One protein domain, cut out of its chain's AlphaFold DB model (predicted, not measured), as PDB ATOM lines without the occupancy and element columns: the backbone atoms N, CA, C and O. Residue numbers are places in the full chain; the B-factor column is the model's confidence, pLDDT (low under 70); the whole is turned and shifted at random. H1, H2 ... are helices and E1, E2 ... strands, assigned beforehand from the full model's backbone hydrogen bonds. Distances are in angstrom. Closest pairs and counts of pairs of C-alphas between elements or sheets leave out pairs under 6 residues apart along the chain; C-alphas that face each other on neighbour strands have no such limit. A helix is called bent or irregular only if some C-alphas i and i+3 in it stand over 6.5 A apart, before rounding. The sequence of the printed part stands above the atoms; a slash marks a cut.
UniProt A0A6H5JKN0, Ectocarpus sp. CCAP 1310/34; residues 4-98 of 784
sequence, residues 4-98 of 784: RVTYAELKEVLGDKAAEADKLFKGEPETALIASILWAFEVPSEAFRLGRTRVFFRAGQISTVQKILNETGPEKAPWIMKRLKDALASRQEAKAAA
ATOM      1  N   ARG A   4     -53.402  16.285 -19.534       92.50
ATOM      2  CA  ARG A   4     -52.064  16.886 -19.539       92.50
ATOM      3  C   ARG A   4     -51.080  15.823 -19.066       92.50
ATOM      4  O   ARG A   4     -51.389  15.162 -18.083       92.50
ATOM      5  N   VAL A   5     -49.940  15.702 -19.733       92.19
ATOM      6  CA  VAL A   5     -48.877  14.739 -19.398       92.19
ATOM      7  C   VAL A   5     -47.557  15.507 -19.309       92.19
ATOM      8  O   VAL A   5     -47.321  16.386 -20.145       92.19
ATOM      9  N   THR A   6     -46.724  15.278 -18.296       94.50
ATOM     10  CA  THR A   6     -45.402  15.933 -18.200       94.50
ATOM     11  C   THR A   6     -44.378  15.304 -19.145       94.50
ATOM     12  O   THR A   6     -44.582  14.225 -19.696       94.50
ATOM     13  N   TYR A   7     -43.263  16.001 -19.377       94.19
ATOM     14  CA  TYR A   7     -42.167  15.451 -20.181       94.19
ATOM     15  C   TYR A   7     -41.416  14.318 -19.460       94.19
ATOM     16  O   TYR A   7     -40.900  13.433 -20.132       94.19
ATOM     17  N   ALA A   8     -41.446  14.277 -18.120       92.19
ATOM     18  CA  ALA A   8     -40.959  13.141 -17.335       92.19
ATOM     19  C   ALA A   8     -41.849  11.899 -17.529       92.19
ATOM     20  O   ALA A   8     -41.354  10.867 -17.970       92.19
ATOM     21  N   GLU A   9     -43.168  12.037 -17.344       87.88
ATOM     22  CA  GLU A   9     -44.151  10.959 -17.578       87.88
ATOM     23  C   GLU A   9     -44.052  10.364 -18.998       87.88
ATOM     24  O   GLU A   9     -44.254   9.170 -19.183       87.88
ATOM     25  N   LEU A  10     -43.722  11.176 -20.016       85.12
ATOM     26  CA  LEU A  10     -43.510  10.704 -21.396       85.12
ATOM     27  C   LEU A  10     -42.127  10.083 -21.655       85.12
ATOM     28  O   LEU A  10     -41.975   9.352 -22.633       85.12
ATOM     29  N   LYS A  11     -41.130  10.353 -20.806       87.88
ATOM     30  CA  LYS A  11     -39.819   9.690 -20.846       87.88
ATOM     31  C   LYS A  11     -39.860   8.329 -20.161       87.88
ATOM     32  O   LYS A  11     -39.297   7.382 -20.698       87.88
ATOM     33  N   GLU A  12     -40.577   8.206 -19.046       83.81
ATOM     34  CA  GLU A  12     -40.762   6.942 -18.312       83.81
ATOM     35  C   GLU A  12     -41.336   5.821 -19.204       83.81
ATOM     36  O   GLU A  12     -40.950   4.664 -19.059       83.81
ATOM     37  N   VAL A  13     -42.149   6.167 -20.211       73.69
ATOM     38  CA  VAL A  13     -42.691   5.243 -21.238       73.69
ATOM     39  C   VAL A  13     -41.611   4.527 -22.057       73.69
ATOM     40  O   VAL A  13     -41.841   3.434 -22.568       73.69
ATOM     41  N   LEU A  14     -40.432   5.136 -22.215       71.25
ATOM     42  CA  LEU A  14     -39.303   4.529 -22.924       71.25
ATOM     43  C   LEU A  14     -38.456   3.623 -22.011       71.25
ATOM     44  O   LEU A  14     -37.541   2.963 -22.509       71.25
ATOM     45  N   GLY A  15     -38.719   3.599 -20.699       83.38
ATOM     46  CA  GLY A  15     -37.914   2.877 -19.711       83.38
ATOM     47  C   GLY A  15     -36.422   3.199 -19.843       83.38
ATOM     48  O   GLY A  15     -36.032   4.350 -20.048       83.38
ATOM     49  N   ASP A  16     -35.578   2.167 -19.825       82.69
ATOM     50  CA  ASP A  16     -34.120   2.293 -19.979       82.69
ATOM     51  C   ASP A  16     -33.697   2.994 -21.287       82.69
ATOM     52  O   ASP A  16     -32.629   3.611 -21.361       82.69
ATOM     53  N   LYS A  17     -34.544   2.963 -22.329       80.69
ATOM     54  CA  LYS A  17     -34.278   3.633 -23.612       80.69
ATOM     55  C   LYS A  17     -34.486   5.145 -23.566       80.69
ATOM     56  O   LYS A  17     -33.974   5.829 -24.455       80.69
ATOM     57  N   ALA A  18     -35.099   5.695 -22.515       83.94
ATOM     58  CA  ALA A  18     -35.123   7.139 -22.277       83.94
ATOM     59  C   ALA A  18     -33.700   7.724 -22.246       83.94
ATOM     60  O   ALA A  18     -33.426   8.731 -22.896       83.94
ATOM     61  N   ALA A  19     -32.764   7.037 -21.580       87.31
ATOM     62  CA  ALA A  19     -31.370   7.465 -21.469       87.31
ATOM     63  C   ALA A  19     -30.574   7.334 -22.783       87.31
ATOM     64  O   ALA A  19     -29.554   8.003 -22.950       87.31
ATOM     65  N   GLU A  20     -31.005   6.491 -23.728       89.06
ATOM     66  CA  GLU A  20     -30.447   6.457 -25.088       89.06
ATOM     67  C   GLU A  20     -31.038   7.570 -25.964       89.06
ATOM     68  O   GLU A  20     -30.312   8.191 -26.741       89.06
ATOM     69  N   ALA A  21     -32.326   7.881 -25.802       87.62
ATOM     70  CA  ALA A  21     -32.986   8.969 -26.515       87.62
ATOM     71  C   ALA A  21     -32.486  10.358 -26.060       87.62
ATOM     72  O   ALA A  21     -32.155  11.186 -26.905       87.62
ATOM     73  N   ASP A  22     -32.310  10.592 -24.754       91.25
ATOM     74  CA  ASP A  22     -31.693  11.823 -24.224       91.25
ATOM     75  C   ASP A  22     -30.222  11.986 -24.668       91.25
ATOM     76  O   ASP A  22     -29.748  13.108 -24.848       91.25
ATOM     77  N   LYS A  23     -29.494  10.883 -24.919       94.12
ATOM     78  CA  LYS A  23     -28.152  10.933 -25.536       94.12
ATOM     79  C   LYS A  23     -28.208  11.318 -27.018       94.12
ATOM     80  O   LYS A  23     -27.365  12.096 -27.452       94.12
ATOM     81  N   LEU A  24     -29.180  10.804 -27.779       91.31
ATOM     82  CA  LEU A  24     -29.374  11.150 -29.197       91.31
ATOM     83  C   LEU A  24     -29.791  12.616 -29.388       91.31
ATOM     84  O   LEU A  24     -29.301  13.273 -30.299       91.31
ATOM     85  N   PHE A  25     -30.657  13.141 -28.519       92.75
ATOM     86  CA  PHE A  25     -31.163  14.519 -28.589       92.75
ATOM     87  C   PHE A  25     -30.318  15.524 -27.780       92.75
ATOM     88  O   PHE A  25     -30.743  16.658 -27.550       92.75
ATOM     89  N   LYS A  26     -29.102  15.148 -27.360       93.94
ATOM     90  CA  LYS A  26     -28.213  15.990 -26.548       93.94
ATOM     91  C   LYS A  26     -27.864  17.302 -27.266       93.94
ATOM     92  O   LYS A  26     -27.089  17.311 -28.217       93.94
ATOM     93  N   GLY A  27     -28.380  18.418 -26.747       88.75
ATOM     94  CA  GLY A  27     -28.162  19.770 -27.280       88.75
ATOM     95  C   GLY A  27     -29.359  20.343 -28.048       88.75
ATOM     96  O   GLY A  27     -29.432  21.554 -28.239       88.75
ATOM     97  N   GLU A  28     -30.333  19.512 -28.418       88.25
ATOM     98  CA  GLU A  28     -31.654  19.974 -28.849       88.25
ATOM     99  C   GLU A  28     -32.557  20.209 -27.616       88.25
ATOM    100  O   GLU A  28     -32.327  19.630 -26.550       88.25
ATOM    101  N   PRO A  29     -33.580  21.083 -27.699       90.19
ATOM    102  CA  PRO A  29     -34.482  21.326 -26.577       90.19
ATOM    103  C   PRO A  29     -35.332  20.083 -26.281       90.19
ATOM    104  O   PRO A  29     -35.722  19.359 -27.195       90.19
ATOM    105  N   GLU A  30     -35.712  19.874 -25.016       90.38
ATOM    106  CA  GLU A  30     -36.511  18.707 -24.593       90.38
ATOM    107  C   GLU A  30     -37.870  18.611 -25.316       90.38
ATOM    108  O   GLU A  30     -38.354  17.519 -25.609       90.38
ATOM    109  N   THR A  31     -38.450  19.752 -25.711       91.38
ATOM    110  CA  THR A  31     -39.625  19.802 -26.597       91.38
ATOM    111  C   THR A  31     -39.400  19.062 -27.918       91.38
ATOM    112  O   THR A  31     -40.338  18.452 -28.425       91.38
ATOM    113  N   ALA A  32     -38.177  19.116 -28.457       87.88
ATOM    114  CA  ALA A  32     -37.690  18.384 -29.622       87.88
ATOM    115  C   ALA A  32     -37.853  16.864 -29.469       87.88
ATOM    116  O   ALA A  32     -38.572  16.223 -30.235       87.88
ATOM    117  N   LEU A  33     -37.233  16.305 -28.424       92.31
ATOM    118  CA  LEU A  33     -37.319  14.879 -28.092       92.31
ATOM    119  C   LEU A  33     -38.781  14.434 -27.925       92.31
ATOM    120  O   LEU A  33     -39.198  13.445 -28.521       92.31
ATOM    121  N   ILE A  34     -39.585  15.196 -27.180       92.94
ATOM    122  CA  ILE A  34     -41.003  14.876 -26.951       92.94
ATOM    123  C   ILE A  34     -41.827  14.949 -28.251       92.94
ATOM    124  O   ILE A  34     -42.714  14.120 -28.456       92.94
ATOM    125  N   ALA A  35     -41.524  15.880 -29.164       89.12
ATOM    126  CA  ALA A  35     -42.148  15.920 -30.489       89.12
ATOM    127  C   ALA A  35     -41.798  14.674 -31.318       89.12
ATOM    128  O   ALA A  35     -42.689  14.058 -31.901       89.12
ATOM    129  N   SER A  36     -40.522  14.279 -31.335       88.50
ATOM    130  CA  SER A  36     -40.045  13.095 -32.056       88.50
ATOM    131  C   SER A  36     -40.594  11.788 -31.476       88.50
ATOM    132  O   SER A  36     -40.920  10.890 -32.247       88.50
ATOM    133  N   ILE A  37     -40.780  11.691 -30.153       88.25
ATOM    134  CA  ILE A  37     -41.466  10.563 -29.498       88.25
ATOM    135  C   ILE A  37     -42.912  10.463 -29.998       88.25
ATOM    136  O   ILE A  37     -43.319   9.417 -30.505       88.25
ATOM    137  N   LEU A  38     -43.683  11.552 -29.922       90.00
ATOM    138  CA  LEU A  38     -45.082  11.561 -30.368       90.00
ATOM    139  C   LEU A  38     -45.219  11.296 -31.878       90.00
ATOM    140  O   LEU A  38     -46.173  10.645 -32.296       90.00
ATOM    141  N   TRP A  39     -44.257  11.739 -32.690       87.81
ATOM    142  CA  TRP A  39     -44.202  11.411 -34.117       87.81
ATOM    143  C   TRP A  39     -43.881   9.930 -34.370       87.81
ATOM    144  O   TRP A  39     -44.548   9.297 -35.186       87.81
ATOM    145  N   ALA A  40     -42.922   9.345 -33.644       85.62
ATOM    146  CA  ALA A  40     -42.554   7.934 -33.793       85.62
ATOM    147  C   ALA A  40     -43.726   6.986 -33.463       85.62
ATOM    148  O   ALA A  40     -43.896   5.967 -34.140       85.62
ATOM    149  N   PHE A  41     -44.556   7.372 -32.487       85.94
ATOM    150  CA  PHE A  41     -45.823   6.729 -32.109       85.94
ATOM    151  C   PHE A  41     -47.033   7.096 -32.999       85.94
ATOM    152  O   PHE A  41     -48.162   6.743 -32.664       85.94
ATOM    153  N   GLU A  42     -46.823   7.794 -34.120       87.12
ATOM    154  CA  GLU A  42     -47.859   8.182 -35.097       87.12
ATOM    155  C   GLU A  42     -49.000   9.039 -34.521       87.12
ATOM    156  O   GLU A  42     -50.104   9.083 -35.066       87.12
ATOM    157  N   VAL A  43     -48.748   9.766 -33.427       88.19
ATOM    158  CA  VAL A  43     -49.767  10.607 -32.794       88.19
ATOM    159  C   VAL A  43     -50.106  11.780 -33.720       88.19
ATOM    160  O   VAL A  43     -49.224  12.591 -34.023       88.19
ATOM    161  N   PRO A  44     -51.374  11.956 -34.142       84.88
ATOM    162  CA  PRO A  44     -51.738  13.065 -35.014       84.88
ATOM    163  C   PRO A  44     -51.419  14.408 -34.352       84.88
ATOM    164  O   PRO A  44     -51.880  14.678 -33.243       84.88
ATOM    165  N   SER A  45     -50.686  15.286 -35.047       84.44
ATOM    166  CA  SER A  45     -50.259  16.599 -34.510       84.44
ATOM    167  C   SER A  45     -51.408  17.544 -34.111       84.44
ATOM    168  O   SER A  45     -51.189  18.573 -33.480       84.44
ATOM    169  N   GLU A  46     -52.648  17.187 -34.443       88.06
ATOM    170  CA  GLU A  46     -53.863  17.869 -34.005       88.06
ATOM    171  C   GLU A  46     -54.388  17.385 -32.648       88.06
ATOM    172  O   GLU A  46     -55.067  18.152 -31.959       88.06
ATOM    173  N   ALA A  47     -54.110  16.133 -32.269       89.44
ATOM    174  CA  ALA A  47     -54.579  15.502 -31.036       89.44
ATOM    175  C   ALA A  47     -53.911  16.096 -29.786       89.44
ATOM    176  O   ALA A  47     -54.506  16.066 -28.703       89.44
ATOM    177  N   PHE A  48     -52.714  16.670 -29.946       92.50
ATOM    178  CA  PHE A  48     -51.923  17.278 -28.882       92.50
ATOM    179  C   PHE A  48     -51.489  18.720 -29.186       92.50
ATOM    180  O   PHE A  48     -51.594  19.210 -30.308       92.50
ATOM    181  N   ARG A  49     -50.971  19.408 -28.164       92.50
ATOM    182  CA  ARG A  49     -50.106  20.588 -28.292       92.50
ATOM    183  C   ARG A  49     -48.963  20.492 -27.285       92.50
ATOM    184  O   ARG A  49     -49.191  20.148 -26.125       92.50
ATOM    185  N   LEU A  50     -47.753  20.831 -27.721       92.44
ATOM    186  CA  LEU A  50     -46.582  20.941 -26.850       92.44
ATOM    187  C   LEU A  50     -46.644  22.253 -26.056       92.44
ATOM    188  O   LEU A  50     -46.920  23.314 -26.617       92.44
ATOM    189  N   GLY A  51     -46.406  22.176 -24.749       92.25
ATOM    190  CA  GLY A  51     -46.172  23.331 -23.886       92.25
ATOM    191  C   GLY A  51     -44.678  23.594 -23.685       92.25
ATOM    192  O   GLY A  51     -43.837  23.174 -24.475       92.25
ATOM    193  N   ARG A  52     -44.328  24.259 -22.577       89.50
ATOM    194  CA  ARG A  52     -42.922  24.379 -22.147       89.50
ATOM    195  C   ARG A  52     -42.407  23.128 -21.423       89.50
ATOM    196  O   ARG A  52     -41.244  22.801 -21.578       89.50
ATOM    197  N   THR A  53     -43.267  22.447 -20.657       93.75
ATOM    198  CA  THR A  53     -42.899  21.314 -19.773       93.75
ATOM    199  C   THR A  53     -43.934  20.176 -19.745       93.75
ATOM    200  O   THR A  53     -43.798  19.219 -18.984       93.75
ATOM    201  N   ARG A  54     -45.026  20.304 -20.514       95.31
ATOM    202  CA  ARG A  54     -46.155  19.361 -20.546       95.31
ATOM    203  C   ARG A  54     -46.768  19.299 -21.939       95.31
ATOM    204  O   ARG A  54     -46.869  20.329 -22.608       95.31
ATOM    205  N   VAL A  55     -47.241  18.123 -22.334       93.62
ATOM    206  CA  VAL A  55     -48.099  17.918 -23.505       93.62
ATOM    207  C   VAL A  55     -49.558  18.031 -23.076       93.62
ATOM    208  O   VAL A  55     -49.961  17.502 -22.039       93.62
ATOM    209  N   PHE A  56     -50.363  18.726 -23.871       93.81
ATOM    210  CA  PHE A  56     -51.799  18.891 -23.657       93.81
ATOM    211  C   PHE A  56     -52.557  18.130 -24.743       93.81
ATOM    212  O   PHE A  56     -52.311  18.377 -25.919       93.81
ATOM    213  N   PHE A  57     -53.501  17.263 -24.377       92.12
ATOM    214  CA  PHE A  57     -54.283  16.474 -25.338       92.12
ATOM    215  C   PHE A  57     -55.738  16.963 -25.443       92.12
ATOM    216  O   PHE A  57     -56.314  17.514 -24.492       92.12
ATOM    217  N   ARG A  58     -56.361  16.789 -26.616       91.44
ATOM    218  CA  ARG A  58     -57.798  17.059 -26.807       91.44
ATOM    219  C   ARG A  58     -58.658  16.068 -26.010       91.44
ATOM    220  O   ARG A  58     -58.208  14.994 -25.619       91.44
ATOM    221  N   ALA A  59     -59.915  16.439 -25.759       87.56
ATOM    222  CA  ALA A  59     -60.887  15.515 -25.176       87.56
ATOM    223  C   ALA A  59     -61.054  14.274 -26.077       87.56
ATOM    224  O   ALA A  59     -60.930  14.377 -27.297       87.56
ATOM    225  N   GLY A  60     -61.286  13.106 -25.474       83.75
ATOM    226  CA  GLY A  60     -61.395  11.826 -26.187       83.75
ATOM    227  C   GLY A  60     -60.068  11.183 -26.618       83.75
ATOM    228  O   GLY A  60     -60.079  10.023 -27.004       83.75
ATOM    229  N   GLN A  61     -58.922  11.870 -26.509       87.06
ATOM    230  CA  GLN A  61     -57.605  11.339 -26.917       87.06
ATOM    231  C   GLN A  61     -56.833  10.628 -25.788       87.06
ATOM    232  O   GLN A  61     -55.680  10.245 -25.969       87.06
ATOM    233  N   ILE A  62     -57.446  10.437 -24.614       75.50
ATOM    234  CA  ILE A  62     -56.797   9.762 -23.476       75.50
ATOM    235  C   ILE A  62     -56.549   8.270 -23.741       75.50
ATOM    236  O   ILE A  62     -55.535   7.744 -23.297       75.50
ATOM    237  N   SER A  63     -57.404   7.619 -24.534       74.38
ATOM    238  CA  SER A  63     -57.195   6.249 -25.013       74.38
ATOM    239  C   SER A  63     -55.976   6.147 -25.932       74.38
ATOM    240  O   SER A  63     -55.204   5.206 -25.803       74.38
ATOM    241  N   THR A  64     -55.742   7.139 -26.799       76.56
ATOM    242  CA  THR A  64     -54.527   7.242 -27.624       76.56
ATOM    243  C   THR A  64     -53.276   7.319 -26.747       76.56
ATOM    244  O   THR A  64     -52.309   6.606 -26.998       76.56
ATOM    245  N   VAL A  65     -53.313   8.120 -25.674       73.31
ATOM    246  CA  VAL A  65     -52.215   8.198 -24.692       73.31
ATOM    247  C   VAL A  65     -52.026   6.861 -23.974       73.31
ATOM    248  O   VAL A  65     -50.923   6.332 -23.970       73.31
ATOM    249  N   GLN A  66     -53.088   6.266 -23.426       74.25
ATOM    250  CA  GLN A  66     -53.018   4.973 -22.732       74.25
ATOM    251  C   GLN A  66     -52.542   3.833 -23.643       74.25
ATOM    252  O   GLN A  66     -51.828   2.948 -23.184       74.25
ATOM    253  N   LYS A  67     -52.861   3.875 -24.942       76.62
ATOM    254  CA  LYS A  67     -52.335   2.932 -25.937       76.62
ATOM    255  C   LYS A  67     -50.812   3.039 -26.067       76.62
ATOM    256  O   LYS A  67     -50.134   2.020 -26.078       76.62
ATOM    257  N   ILE A  68     -50.271   4.258 -26.100       69.81
ATOM    258  CA  ILE A  68     -48.819   4.515 -26.142       69.81
ATOM    259  C   ILE A  68     -48.145   4.072 -24.836       69.81
ATOM    260  O   ILE A  68     -47.086   3.450 -24.878       69.81
ATOM    261  N   LEU A  69     -48.778   4.338 -23.687       66.00
ATOM    262  CA  LEU A  69     -48.282   3.903 -22.378       66.00
ATOM    263  C   LEU A  69     -48.229   2.369 -22.251       66.00
ATOM    264  O   LEU A  69     -47.280   1.844 -21.679       66.00
ATOM    265  N   ASN A  70     -49.219   1.655 -22.799       75.75
ATOM    266  CA  ASN A  70     -49.420   0.230 -22.515       75.75
ATOM    267  C   ASN A  70     -48.950  -0.724 -23.632       75.75
ATOM    268  O   ASN A  70     -48.613  -1.867 -23.341       75.75
ATOM    269  N   GLU A  71     -48.931  -0.312 -24.906       69.31
ATOM    270  CA  GLU A  71     -48.531  -1.188 -26.025       69.31
ATOM    271  C   GLU A  71     -47.026  -1.149 -26.351       69.31
ATOM    272  O   GLU A  71     -46.585  -1.808 -27.304       69.31
ATOM    273  N   THR A  72     -46.231  -0.390 -25.595       63.72
ATOM    274  CA  THR A  72     -44.779  -0.227 -25.793       63.72
ATOM    275  C   THR A  72     -44.000  -1.368 -25.130       63.72
ATOM    276  O   THR A  72     -43.185  -1.172 -24.234       63.72
ATOM    277  N   GLY A  73     -44.265  -2.600 -25.574       71.25
ATOM    278  CA  GLY A  73     -43.458  -3.763 -25.195       71.25
ATOM    279  C   GLY A  73     -42.011  -3.648 -25.710       71.25
ATOM    280  O   GLY A  73     -41.785  -3.016 -26.751       71.25
ATOM    281  N   PRO A  74     -41.027  -4.277 -25.037       71.81
ATOM    282  CA  PRO A  74     -39.600  -4.121 -25.348       71.81
ATOM    283  C   PRO A  74     -39.238  -4.505 -26.793       71.81
ATOM    284  O   PRO A  74     -38.332  -3.920 -27.380       71.81
ATOM    285  N   GLU A  75     -40.000  -5.414 -27.404       78.94
ATOM    286  CA  GLU A  75     -39.874  -5.830 -28.810       78.94
ATOM    287  C   GLU A  75     -39.997  -4.666 -29.811       78.94
ATOM    288  O   GLU A  75     -39.345  -4.674 -30.855       78.94
ATOM    289  N   LYS A  76     -40.792  -3.631 -29.500       80.81
ATOM    290  CA  LYS A  76     -40.975  -2.454 -30.371       80.81
ATOM    291  C   LYS A  76     -39.873  -1.405 -30.201       80.81
ATOM    292  O   LYS A  76     -39.724  -0.537 -31.063       80.81
ATOM    293  N   ALA A  77     -39.083  -1.465 -29.126       78.69
ATOM    294  CA  ALA A  77     -38.101  -0.433 -28.800       78.69
ATOM    295  C   ALA A  77     -37.045  -0.186 -29.906       78.69
ATOM    296  O   ALA A  77     -36.775   0.983 -30.190       78.69
ATOM    297  N   PRO A  78     -36.492  -1.199 -30.611       82.94
ATOM    298  CA  PRO A  78     -35.552  -0.962 -31.714       82.94
ATOM    299  C   PRO A  78     -36.170  -0.184 -32.887       82.94
ATOM    300  O   PRO A  78     -35.506   0.659 -33.492       82.94
ATOM    301  N   TRP A  79     -37.450  -0.420 -33.187       85.69
ATOM    302  CA  TRP A  79     -38.189   0.272 -34.249       85.69
ATOM    303  C   TRP A  79     -38.497   1.730 -33.874       85.69
ATOM    304  O   TRP A  79     -38.282   2.631 -34.689       85.69
ATOM    305  N   ILE A  80     -38.885   1.983 -32.617       82.69
ATOM    306  CA  ILE A  80     -39.052   3.344 -32.076       82.69
ATOM    307  C   ILE A  80     -37.717   4.100 -32.132       82.69
ATOM    308  O   ILE A  80     -37.664   5.224 -32.625       82.69
ATOM    309  N   MET A  81     -36.616   3.471 -31.705       86.00
ATOM    310  CA  MET A  81     -35.280   4.081 -31.727       86.00
ATOM    311  C   MET A  81     -34.756   4.345 -33.145       86.00
ATOM    312  O   MET A  81     -34.004   5.302 -33.334       86.00
ATOM    313  N   LYS A  82     -35.164   3.561 -34.154       90.56
ATOM    314  CA  LYS A  82     -34.923   3.906 -35.565       90.56
ATOM    315  C   LYS A  82     -35.689   5.179 -35.942       90.56
ATOM    316  O   LYS A  82     -35.061   6.158 -36.333       90.56
ATOM    317  N   ARG A  83     -37.006   5.215 -35.718       87.81
ATOM    318  CA  ARG A  83     -37.840   6.393 -36.026       87.81
ATOM    319  C   ARG A  83     -37.405   7.663 -35.293       87.81
ATOM    320  O   ARG A  83     -37.501   8.743 -35.862       87.81
ATOM    321  N   LEU A  84     -36.887   7.558 -34.070       86.94
ATOM    322  CA  LEU A  84     -36.318   8.698 -33.343       86.94
ATOM    323  C   LEU A  84     -35.062   9.268 -34.025       86.94
ATOM    324  O   LEU A  84     -34.884  10.485 -34.022       86.94
ATOM    325  N   LYS A  85     -34.224   8.426 -34.649       90.06
ATOM    326  CA  LYS A  85     -33.088   8.879 -35.471       90.06
ATOM    327  C   LYS A  85     -33.560   9.506 -36.782       90.06
ATOM    328  O   LYS A  85     -33.092  10.589 -37.122       90.06
ATOM    329  N   ASP A  86     -34.520   8.879 -37.461       83.94
ATOM    330  CA  ASP A  86     -35.108   9.398 -38.705       83.94
ATOM    331  C   ASP A  86     -35.731  10.797 -38.472       83.94
ATOM    332  O   ASP A  86     -35.487  11.743 -39.225       83.94
ATOM    333  N   ALA A  87     -36.460  10.964 -37.361       78.00
ATOM    334  CA  ALA A  87     -37.049  12.236 -36.938       78.00
ATOM    335  C   ALA A  87     -36.001  13.294 -36.545       78.00
ATOM    336  O   ALA A  87     -36.205  14.479 -36.815       78.00
ATOM    337  N   LEU A  88     -34.892  12.893 -35.912       84.06
ATOM    338  CA  LEU A  88     -33.790  13.796 -35.568       84.06
ATOM    339  C   LEU A  88     -33.076  14.308 -36.827       84.06
ATOM    340  O   LEU A  88     -32.854  15.512 -36.945       84.06
ATOM    341  N   ALA A  89     -32.776  13.423 -37.781       82.69
ATOM    342  CA  ALA A  89     -32.131  13.784 -39.043       82.69
ATOM    343  C   ALA A  89     -32.995  14.763 -39.855       82.69
ATOM    344  O   ALA A  89     -32.532  15.841 -40.226       82.69
ATOM    345  N   SER A  90     -34.284  14.456 -40.038       76.25
ATOM    346  CA  SER A  90     -35.195  15.342 -40.775       76.25
ATOM    347  C   SER A  90     -35.457  16.672 -40.045       76.25
ATOM    348  O   SER A  90     -35.633  17.716 -40.674       76.25
ATOM    349  N   ARG A  91     -35.396  16.689 -38.704       78.50
ATOM    350  CA  ARG A  91     -35.405  17.930 -37.915       78.50
ATOM    351  C   ARG A  91     -34.146  18.776 -38.145       78.50
ATOM    352  O   ARG A  91     -34.262  19.998 -38.219       78.50
ATOM    353  N   GLN A  92     -32.969  18.158 -38.241       82.56
ATOM    354  CA  GLN A  92     -31.707  18.856 -38.518       82.56
ATOM    355  C   GLN A  92     -31.683  19.431 -39.943       82.56
ATOM    356  O   GLN A  92     -31.310  20.589 -40.120       82.56
ATOM    357  N   GLU A  93     -32.183  18.687 -40.932       75.56
ATOM    358  CA  GLU A  93     -32.397  19.167 -42.304       75.56
ATOM    359  C   GLU A  93     -33.359  20.371 -42.343       75.56
ATOM    360  O   GLU A  93     -33.023  21.429 -42.879       75.56
ATOM    361  N   ALA A  94     -34.526  20.262 -41.696       67.44
ATOM    362  CA  ALA A  94     -35.509  21.347 -41.626       67.44
ATOM    363  C   ALA A  94     -34.974  22.601 -40.904       67.44
ATOM    364  O   ALA A  94     -35.374  23.721 -41.230       67.44
ATOM    365  N   LYS A  95     -34.059  22.430 -39.941       77.94
ATOM    366  CA  LYS A  95     -33.351  23.520 -39.257       77.94
ATOM    367  C   LYS A  95     -32.343  24.205 -40.186       77.94
ATOM    368  O   LYS A  95     -32.381  25.427 -40.295       77.94
ATOM    369  N   ALA A  96     -31.526  23.444 -40.915       76.12
ATOM    370  CA  ALA A  96     -30.588  23.992 -41.897       76.12
ATOM    371  C   ALA A  96     -31.313  24.777 -43.009       76.12
ATOM    372  O   ALA A  96     -30.930  25.903 -43.321       76.12
ATOM    373  N   ALA A  97     -32.422  24.242 -43.535       62.81
ATOM    374  CA  ALA A  97     -33.259  24.936 -44.519       62.81
ATOM    375  C   ALA A  97     -33.899  26.226 -43.962       62.81
ATOM    376  O   ALA A  97     -34.020  27.223 -44.677       62.81
ATOM    377  N   ALA A  98     -34.282  26.244 -42.680       60.97
ATOM    378  CA  ALA A  98     -34.784  27.446 -42.013       60.97
ATOM    379  C   ALA A  98     -33.685  28.509 -41.818       60.97
ATOM    380  O   ALA A  98     -33.941  29.697 -42.024       60.97
TER     381      ALA A  98
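What this domain is: This is residues 4 to 98 of the 784 residues of a protein of Ectocarpus sp. CCAP 1310/34 (UniProt A0A6H5JKN0). Helix H3 is the core, with a small three-stranded sheet on one side and the long helix H5 crossing it on another; residues 93 to 98 of H5 stick out. H2 runs beside H5, and H4 lies at the rim, near H1. The printed part has 95 residues, mostly helix, in the order E1 H1 H2 H3 E2 E3 H4 H5, with an antiparallel sheet E1 - E3 - E2. It is compact, with a radius of gyration of the C-alphas of 12.9 A and spans of 37 by 29 by 20 A.

How they stand to each other: E1, residues 4 to 6, is the antiparallel neighbour of E3, residues 54 to 57, with N 5 and O 55 within hydrogen-bond range at 2.9 A. E2, residues 48 to 50, forms a hairpin with E3, with N 49 and O 56 at 2.8 A. H1, residues 7 to 12, only grazes the sheet. H3, residues 30 to 40, is on the sheet at a height of 10.0 A. H5, residues 74 to 98, touches H3 with residues 80 to 88 alone, at a steep tilt of 60 degrees; the closest C-alphas, of Ala 40 and Arg 83, are 5.4 A apart. H2, residues 15 to 24, touches H5 at a shallow tilt of 24 degrees, the closest C-alphas being Ala 21 and Met 81, 7.5 A. H4, residues 62 to 70, is near H1. O i to N i+4 pairs are all within range in H1, H3 and H4, 4 of 6 in H2 and 19 of 21 in H5.

Where its parts are: E1 begins at C-alpha 4, (-52.064, 16.886, -19.539). H2 is 15.2 A long, H3 15.4 A and H4 12.1 A. H5, 36.0 A, is irregular, with C-alphas 75 and 78 7.1 A apart, and ends at C-alpha 98, (-34.784, 27.446, -42.013).

The domain as a whole: The C-alphas farthest apart, of Asn 70 and Ala 97, are 36.8 A apart. The printed part has no cut and no long link. Mean pLDDT of the printed part is 84.3; residues 68 to 69, 71 to 72, 94 and 97 to 98 are under 70.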